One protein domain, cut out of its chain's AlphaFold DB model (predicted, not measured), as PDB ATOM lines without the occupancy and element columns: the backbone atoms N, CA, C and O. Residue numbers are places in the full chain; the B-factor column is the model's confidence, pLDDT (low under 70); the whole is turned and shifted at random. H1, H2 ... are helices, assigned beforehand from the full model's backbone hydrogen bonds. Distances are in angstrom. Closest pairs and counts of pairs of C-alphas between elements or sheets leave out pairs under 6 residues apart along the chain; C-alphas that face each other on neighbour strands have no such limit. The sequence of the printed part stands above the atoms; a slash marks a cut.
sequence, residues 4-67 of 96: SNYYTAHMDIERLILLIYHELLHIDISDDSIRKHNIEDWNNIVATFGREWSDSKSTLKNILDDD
ATOM      1  N   SER A   4     -47.476  23.420  -5.140       56.44
ATOM      2  CA  SER A   4     -48.019  22.537  -4.102       56.44
ATOM      3  C   SER A   4     -48.827  21.378  -4.700       56.44
ATOM      4  O   SER A   4     -48.468  20.238  -4.438       56.44
ATOM      5  N   ASN A   5     -49.826  21.651  -5.554       60.72
ATOM      6  CA  ASN A   5     -50.646  20.612  -6.202       60.72
ATOM      7  C   ASN A   5     -49.815  19.628  -7.035       60.72
ATOM      8  O   ASN A   5     -50.123  18.446  -7.067       60.72
ATOM      9  N   TYR A   6     -48.764  20.098  -7.705       64.62
ATOM     10  CA  TYR A   6     -47.867  19.267  -8.495       64.62
ATOM     11  C   TYR A   6     -47.095  18.301  -7.596       64.62
ATOM     12  O   TYR A   6     -47.054  17.112  -7.887       64.62
ATOM     13  N   TYR A   7     -46.523  18.779  -6.488       62.75
ATOM     14  CA  TYR A   7     -45.778  17.908  -5.581       62.75
ATOM     15  C   TYR A   7     -46.685  16.947  -4.814       62.75
ATOM     16  O   TYR A   7     -46.336  15.777  -4.707       62.75
ATOM     17  N   THR A   8     -47.856  17.380  -4.343       64.12
ATOM     18  CA  THR A   8     -48.797  16.475  -3.664       64.12
ATOM     19  C   THR A   8     -49.441  15.469  -4.614       64.12
ATOM     20  O   THR A   8     -49.632  14.326  -4.218       64.12
ATOM     21  N   ALA A   9     -49.715  15.827  -5.874       67.19
ATOM     22  CA  ALA A   9     -50.273  14.891  -6.860       67.19
ATOM     23  C   ALA A   9     -49.284  13.803  -7.318       67.19
ATOM     24  O   ALA A   9     -49.715  12.790  -7.864       67.19
ATOM     25  N   HIS A  10     -47.979  14.010  -7.117       65.06
ATOM     26  CA  HIS A  10     -46.927  13.052  -7.478       65.06
ATOM     27  C   HIS A  10     -46.268  12.391  -6.256       65.06
ATOM     28  O   HIS A  10     -45.267  11.693  -6.415       65.06
ATOM     29  N   MET A  11     -46.798  12.601  -5.046       71.31
ATOM     30  CA  MET A  11     -46.390  11.818  -3.880       71.31
ATOM     31  C   MET A  11     -47.058  10.445  -3.929       71.31
ATOM     32  O   MET A  11     -48.276  10.335  -4.056       71.31
ATOM     33  N   ASP A  12     -46.246   9.403  -3.806       74.12
ATOM     34  CA  ASP A  12     -46.718   8.083  -3.411       74.12
ATOM     35  C   ASP A  12     -47.081   8.078  -1.918       74.12
ATOM     36  O   ASP A  12     -46.805   9.028  -1.173       74.12
ATOM     37  N   ILE A  13     -47.773   7.020  -1.491       73.69
ATOM     38  CA  ILE A  13     -48.326   6.927  -0.138       73.69
ATOM     39  C   ILE A  13     -47.217   7.013   0.914       73.69
ATOM     40  O   ILE A  13     -47.388   7.651   1.949       73.69
ATOM     41  N   GLU A  14     -46.049   6.460   0.609       71.50
ATOM     42  CA  GLU A  14     -44.869   6.450   1.455       71.50
ATOM     43  C   GLU A  14     -44.343   7.874   1.707       71.50
ATOM     44  O   GLU A  14     -44.095   8.249   2.856       71.50
ATOM     45  N   ARG A  15     -44.254   8.721   0.671       74.00
ATOM     46  CA  ARG A  15     -43.874  10.136   0.844       74.00
ATOM     47  C   ARG A  15     -44.930  10.934   1.604       74.00
ATOM     48  O   ARG A  15     -44.574  11.833   2.365       74.00
ATOM     49  N   LEU A  16     -46.211  10.601   1.438       76.38
ATOM     50  CA  LEU A  16     -47.287  11.230   2.206       76.38
ATOM     51  C   LEU A  16     -47.190  10.876   3.700       76.38
ATOM     52  O   LEU A  16     -47.305  11.756   4.550       76.38
ATOM     53  N   ILE A  17     -46.921   9.608   4.013       74.62
ATOM     54  CA  ILE A  17     -46.671   9.115   5.373       74.62
ATOM     55  C   ILE A  17     -45.480   9.844   6.006       74.62
ATOM     56  O   ILE A  17     -45.578  10.314   7.139       74.62
ATOM     57  N   LEU A  18     -44.378   9.996   5.266       75.62
ATOM     58  CA  LEU A  18     -43.196  10.725   5.726       75.62
ATOM     59  C   LEU A  18     -43.508  12.190   6.052       75.62
ATOM     60  O   LEU A  18     -43.065  12.702   7.078       75.62
ATOM     61  N   LEU A  19     -44.271  12.855   5.181       79.38
ATOM     62  CA  LEU A  19     -44.686  14.237   5.388       79.38
ATOM     63  C   LEU A  19     -45.538  14.362   6.653       79.38
ATOM     64  O   LEU A  19     -45.261  15.212   7.489       79.38
ATOM     65  N   ILE A  20     -46.527  13.483   6.830       79.25
ATOM     66  CA  ILE A  20     -47.372  13.476   8.030       79.25
ATOM     67  C   ILE A  20     -46.517  13.268   9.286       79.25
ATOM     68  O   ILE A  20     -46.671  14.012  10.250       79.25
ATOM     69  N   TYR A  21     -45.585  12.312   9.269       76.56
ATOM     70  CA  TYR A  21     -44.663  12.095  10.384       76.56
ATOM     71  C   TYR A  21     -43.827  13.342  10.703       76.56
ATOM     72  O   TYR A  21     -43.716  13.720  11.866       76.56
ATOM     73  N   HIS A  22     -43.270  13.997   9.680       78.75
ATOM     74  CA  HIS A  22     -42.487  15.221   9.842       78.75
ATOM     75  C   HIS A  22     -43.291  16.330  10.527       78.75
ATOM     76  O   HIS A  22     -42.818  16.919  11.495       78.75
ATOM     77  N   GLU A  23     -44.521  16.571  10.074       82.62
ATOM     78  CA  GLU A  23     -45.378  17.601  10.664       82.62
ATOM     79  C   GLU A  23     -45.767  17.272  12.116       82.62
ATOM     80  O   GLU A  23     -45.833  18.165  12.959       82.62
ATOM     81  N   LEU A  24     -45.964  15.988  12.445       78.19
ATOM     82  CA  LEU A  24     -46.263  15.556  13.814       78.19
ATOM     83  C   LEU A  24     -45.098  15.801  14.787       78.19
ATOM     84  O   LEU A  24     -45.350  16.089  15.957       78.19
ATOM     85  N   LEU A  25     -43.839  15.753  14.332       75.69
ATOM     86  CA  LEU A  25     -42.670  16.050  15.177       75.69
ATOM     87  C   LEU A  25     -42.629  17.507  15.668       75.69
ATOM     88  O   LEU A  25     -41.934  17.811  16.645       75.69
ATOM     89  N   HIS A  26     -43.378  18.402  15.023       81.31
ATOM     90  CA  HIS A  26     -43.496  19.790  15.449       81.31
ATOM     91  C   HIS A  26     -44.474  19.997  16.602       81.31
ATOM     92  O   HIS A  26     -44.487  21.085  17.167       81.31
ATOM     93  N   ILE A  27     -45.254  18.988  16.990       81.06
ATOM     94  CA  ILE A  27     -46.170  19.093  18.124       81.06
ATOM     95  C   ILE A  27     -45.401  18.749  19.405       81.06
ATOM     96  O   ILE A  27     -44.951  17.617  19.593       81.06
ATOM     97  N   ASP A  28     -45.218  19.734  20.284       76.44
ATOM     98  CA  ASP A  28     -44.605  19.508  21.590       76.44
ATOM     99  C   ASP A  28     -45.596  18.805  22.528       76.44
ATOM    100  O   ASP A  28     -46.660  19.326  22.841       76.44
ATOM    101  N   ILE A  29     -45.235  17.611  22.997       75.19
ATOM    102  CA  ILE A  29     -46.096  16.777  23.853       75.19
ATOM    103  C   ILE A  29     -46.273  17.397  25.254       75.19
ATOM    104  O   ILE A  29     -47.186  17.028  25.991       75.19
ATOM    105  N   SER A  30     -45.383  18.306  25.662       77.12
ATOM    106  CA  SER A  30     -45.400  18.875  27.012       77.12
ATOM    107  C   SER A  30     -46.349  20.061  27.170       77.12
ATOM    108  O   SER A  30     -46.868  20.269  28.270       77.12
ATOM    109  N   ASP A  31     -46.578  20.828  26.103       82.25
ATOM    110  CA  ASP A  31     -47.367  22.063  26.152       82.25
ATOM    111  C   ASP A  31     -48.230  22.325  24.905       82.25
ATOM    112  O   ASP A  31     -48.786  23.417  24.771       82.25
ATOM    113  N   ASP A  32     -48.357  21.340  24.010       76.50
ATOM    114  CA  ASP A  32     -49.072  21.418  22.729       76.50
ATOM    115  C   ASP A  32     -48.591  22.565  21.816       76.50
ATOM    116  O   ASP A  32     -49.287  22.974  20.877       76.50
ATOM    117  N   SER A  33     -47.402  23.121  22.072       80.94
ATOM    118  CA  SER A  33     -46.843  24.193  21.257       80.94
ATOM    119  C   SER A  33     -46.254  23.667  19.947       80.94
ATOM    120  O   SER A  33     -45.898  22.497  19.806       80.94
ATOM    121  N   ILE A  34     -46.141  24.558  18.956       84.56
ATOM    122  CA  ILE A  34     -45.499  24.235  17.680       84.56
ATOM    123  C   ILE A  34     -43.999  24.519  17.786       84.56
ATOM    124  O   ILE A  34     -43.563  25.678  17.840       84.56
ATOM    125  N   ARG A  35     -43.198  23.455  17.761       79.94
ATOM    126  CA  ARG A  35     -41.738  23.504  17.682       79.94
ATOM    127  C   ARG A  35     -41.337  23.986  16.292       79.94
ATOM    128  O   ARG A  35     -41.847  23.514  15.281       79.94
ATOM    129  N   LYS A  36     -40.408  24.939  16.220       81.31
ATOM    130  CA  LYS A  36     -39.880  25.411  14.932       81.31
ATOM    131  C   LYS A  36     -39.008  24.340  14.292       81.31
ATOM    132  O   LYS A  36     -38.277  23.666  15.011       81.31
ATOM    133  N   HIS A  37     -39.005  24.297  12.961       77.38
ATOM    134  CA  HIS A  37     -38.031  23.510  12.212       77.38
ATOM    135  C   HIS A  37     -36.604  23.806  12.677       77.38
ATOM    136  O   HIS A  37     -36.186  24.970  12.763       77.38
ATOM    137  N   ASN A  38     -35.845  22.745  12.909       75.50
ATOM    138  CA  ASN A  38     -34.411  22.791  13.092       75.50
ATOM    139  C   ASN A  38     -33.720  21.773  12.159       75.50
ATOM    140  O   ASN A  38     -34.348  20.945  11.502       75.50
ATOM    141  N   ILE A  39     -32.393  21.856  12.061       73.69
ATOM    142  CA  ILE A  39     -31.613  20.942  11.211       73.69
ATOM    143  C   ILE A  39     -31.570  19.505  11.760       73.69
ATOM    144  O   ILE A  39     -31.222  18.572  11.040       73.69
ATOM    145  N   GLU A  40     -31.902  19.316  13.034       69.62
ATOM    146  CA  GLU A  40     -31.941  18.013  13.697       69.62
ATOM    147  C   GLU A  40     -33.191  17.225  13.290       69.62
ATOM    148  O   GLU A  40     -33.094  16.014  13.133       69.62
ATOM    149  N   ASP A  41     -34.308  17.890  12.979       68.00
ATOM    150  CA  ASP A  41     -35.520  17.260  12.434       68.00
ATOM    151  C   ASP A  41     -35.216  16.519  11.128       68.00
ATOM    152  O   ASP A  41     -35.664  15.396  10.897       68.00
ATOM    153  N   TRP A  42     -34.375  17.128  10.291       69.31
ATOM    154  CA  TRP A  42     -33.880  16.508   9.069       69.31
ATOM    155  C   TRP A  42     -32.993  15.291   9.345       69.31
ATOM    156  O   TRP A  42     -33.110  14.263   8.675       69.31
ATOM    157  N   ASN A  43     -32.116  15.387  10.345       70.69
ATOM    158  CA  ASN A  43     -31.268  14.265  10.739       70.69
ATOM    159  C   ASN A  43     -32.104  13.101  11.279       70.69
ATOM    160  O   ASN A  43     -31.798  11.955  10.958       70.69
ATOM    161  N   ASN A  44     -33.175  13.392  12.023       70.50
ATOM    162  CA  ASN A  44     -34.105  12.391  12.537       70.50
ATOM    163  C   ASN A  44     -34.841  11.699  11.387       70.50
ATOM    164  O   ASN A  44     -34.839  10.477  11.317       70.50
ATOM    165  N   ILE A  45     -35.353  12.450  10.406       72.62
ATOM    166  CA  ILE A  45     -35.955  11.883   9.187       72.62
ATOM    167  C   ILE A  45     -34.981  10.922   8.480       72.62
ATOM    168  O   ILE A  45     -35.338   9.786   8.164       72.62
ATOM    169  N   VAL A  46     -33.729  11.337   8.269       69.81
ATOM    170  CA  VAL A  46     -32.712  10.495   7.614       69.81
ATOM    171  C   VAL A  46     -32.324   9.285   8.474       69.81
ATOM    172  O   VAL A  46     -32.020   8.225   7.925       69.81
ATOM    173  N   ALA A  47     -32.335   9.410   9.802       66.56
ATOM    174  CA  ALA A  47     -32.045   8.314  10.724       66.56
ATOM    175  C   ALA A  47     -33.189   7.287  10.781       66.56
ATOM    176  O   ALA A  47     -32.924   6.086  10.744       66.56
ATOM    177  N   THR A  48     -34.443   7.745  10.812       66.44
ATOM    178  CA  THR A  48     -35.637   6.894  10.888       66.44
ATOM    179  C   THR A  48     -35.937   6.204   9.549       66.44
ATOM    180  O   THR A  48     -36.324   5.035   9.538       66.44
ATOM    181  N   PHE A  49     -35.741   6.893   8.418       66.25
ATOM    182  CA  PHE A  49     -36.187   6.424   7.095       66.25
ATOM    183  C   PHE A  49     -35.055   6.159   6.090       66.25
ATOM    184  O   PHE A  49     -35.295   5.649   4.996       66.25
ATOM    185  N   GLY A  50     -33.806   6.454   6.455       66.25
ATOM    186  CA  GLY A  50     -32.650   6.312   5.573       66.25
ATOM    187  C   GLY A  50     -32.494   7.478   4.592       66.25
ATOM    188  O   GLY A  50     -33.289   8.410   4.543       66.25
ATOM    189  N   ARG A  51     -31.425   7.446   3.786       65.25
ATOM    190  CA  ARG A  51     -31.110   8.506   2.801       65.25
ATOM    191  C   ARG A  51     -31.958   8.438   1.530       65.25
ATOM    192  O   ARG A  51     -32.039   9.423   0.806       65.25
ATOM    193  N   GLU A  52     -32.604   7.300   1.302       65.31
ATOM    194  CA  GLU A  52     -33.420   7.004   0.121       65.31
ATOM    195  C   GLU A  52     -34.909   7.306   0.356       65.31
ATOM    196  O   GLU A  52     -35.771   6.758  -0.323       65.31
ATOM    197  N   TRP A  53     -35.232   8.195   1.302       62.16
ATOM    198  CA  TRP A  53     -36.601   8.667   1.571       62.16
ATOM    199  C   TRP A  53     -37.256   9.328   0.342       62.16
ATOM    200  O   TRP A  53     -38.476   9.456   0.268       62.16
ATOM    201  N   SER A  54     -36.444   9.758  -0.630       63.47
ATOM    202  CA  SER A  54     -36.897  10.322  -1.904       63.47
ATOM    203  C   SER A  54     -36.979   9.296  -3.039       63.47
ATOM    204  O   SER A  54     -37.575   9.610  -4.073       63.47
ATOM    205  N   ASP A  55     -36.449   8.081  -2.862       60.31
ATOM    206  CA  ASP A  55     -36.511   6.992  -3.841       60.31
ATOM    207  C   ASP A  55     -37.643   6.020  -3.467       60.31
ATOM    208  O   ASP A  55     -37.785   5.608  -2.317       60.31
ATOM    209  N   SER A  56     -38.441   5.602  -4.450       54.62
ATOM    210  CA  SER A  56     -39.634   4.755  -4.254       54.62
ATOM    211  C   SER A  56     -39.298   3.290  -3.921       54.62
ATOM    212  O   SER A  56     -40.119   2.396  -4.116       54.62
ATOM    213  N   LYS A  57     -38.046   3.008  -3.546       50.72
ATOM    214  CA  LYS A  57     -37.514   1.660  -3.296       50.72
ATOM    215  C   LYS A  57     -37.299   1.367  -1.817       50.72
ATOM    216  O   LYS A  57     -36.991   0.226  -1.477       50.72
ATOM    217  N   SER A  58     -37.426   2.369  -0.951       51.06
ATOM    218  CA  SER A  58     -37.384   2.162   0.492       51.06
ATOM    219  C   SER A  58     -38.785   1.804   0.995       51.06
ATOM    220  O   SER A  58     -39.753   2.514   0.741       51.06
ATOM    221  N   THR A  59     -38.923   0.671   1.686       55.28
ATOM    222  CA  THR A  59     -40.163   0.328   2.396       55.28
ATOM    223  C   THR A  59     -40.276   1.221   3.625       55.28
ATOM    224  O   THR A  59     -39.749   0.889   4.689       55.28
ATOM    225  N   LEU A  60     -40.912   2.383   3.464       58.22
ATOM    226  CA  LEU A  60     -41.267   3.254   4.580       58.22
ATOM    227  C   LEU A  60     -42.320   2.548   5.446       58.22
ATOM    228  O   LEU A  60     -43.255   1.930   4.935       58.22
ATOM    229  N   LYS A  61     -42.157   2.607   6.772       63.00
ATOM    230  CA  LYS A  61     -43.164   2.078   7.698       63.00
ATOM    231  C   LYS A  61     -44.443   2.899   7.554       63.00
ATOM    232  O   LYS A  61     -44.398   4.120   7.687       63.00
ATOM    233  N   ASN A  62     -45.566   2.231   7.306       64.94
ATOM    234  CA  ASN A  62     -46.853   2.892   7.163       64.94
ATOM    235  C   ASN A  62     -47.432   3.263   8.530       64.94
ATOM    236  O   ASN A  62     -48.011   2.426   9.208       64.94
ATOM    237  N   ILE A  63     -47.288   4.529   8.915       63.53
ATOM    238  CA  ILE A  63     -47.816   5.062  10.181       63.53
ATOM    239  C   ILE A  63     -49.349   5.151  10.223       63.53
ATOM    240  O   ILE A  63     -49.920   5.440  11.270       63.53
ATOM    241  N   LEU A  64     -49.998   4.978   9.070       65.44
ATOM    242  CA  LEU A  64     -51.450   4.965   8.910       65.44
ATOM    243  C   LEU A  64     -52.003   3.534   8.842       65.44
ATOM    244  O   LEU A  64     -53.185   3.364   8.564       65.44
ATOM    245  N   ASP A  65     -51.155   2.517   9.011       67.75
ATOM    246  CA  ASP A  65     -51.588   1.125   9.085       67.75
ATOM    247  C   ASP A  65     -52.366   0.890  10.389       67.75
ATOM    248  O   ASP A  65     -51.953   1.359  11.450       67.75
ATOM    249  N   ASP A  66     -53.478   0.158  10.318       63.75
ATOM    250  CA  ASP A  66     -54.283  -0.189  11.494       63.75
ATOM    251  C   ASP A  66     -53.484  -1.058  12.487       63.75
ATOM    252  O   ASP A  66     -53.745  -1.027  13.691       63.75
ATOM    253  N   ASP A  67     -52.475  -1.786  11.991       70.44
ATOM    254  CA  ASP A  67     -51.554  -2.604  12.786       70.44
ATOM    255  C   ASP A  67     -50.277  -1.841  13.214       70.44
ATOM    256  O   ASP A  67     -49.322  -2.443  13.719       70.44
TER     257      ASP A  67
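Overview. This is residues 4 to 67 of the 96 residues of the protein "PhageMetallopep domain-containing protein" of Clostridium sp. Maddingley MBC34-26 (UniProt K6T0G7). Two helices, H2 and H3, form a loosely paired core, running opposite ways at a slant and joined by a long loop whose residues 28 to 33 stick out. Short H1 sits off the start of H2, and a long tail without named elements, residues 50 to 67, follows H3. The 64 printed residues hold three named helices, H1, H2, H3, and no named strand; the class is all helix, with under half of the residues in named elements. The whole is only just compact, close to loose, with a radius of gyration of the C-alphas of 12.9 A and spans of 36 by 29 by 25 A.

Arrangement. H1, residues 4 to 9, and H2, residues 13 to 24, are only just apart, closest 8.0 A. H3, residues 39 to 49, is close to H2 but not clearly touching; their closest C-alphas, of His 22 and Ile 45, are 7.4 A apart. H2 and H3 stand at a steep tilt of 39 degrees, opposite ways. H1 and H3 are apart. In H1, H2 and H3 every O i to N i+4 pair is within hydrogen-bond range.

Along the chain. H1 begins at C-alpha 4 (-48.019, 22.537, -4.102). H2 is 16.5 A long and H3 15.8 A, ending at C-alpha 49 (-36.187, 6.424, 7.095).

Size, cuts and confidence. The printed part has no cut. The link H1 to H2 is tight, H2 to H3 long. Mean pLDDT of the printed part is 70.1; residues 4 to 10, 40 to 42 and 46 to 66 are under 70.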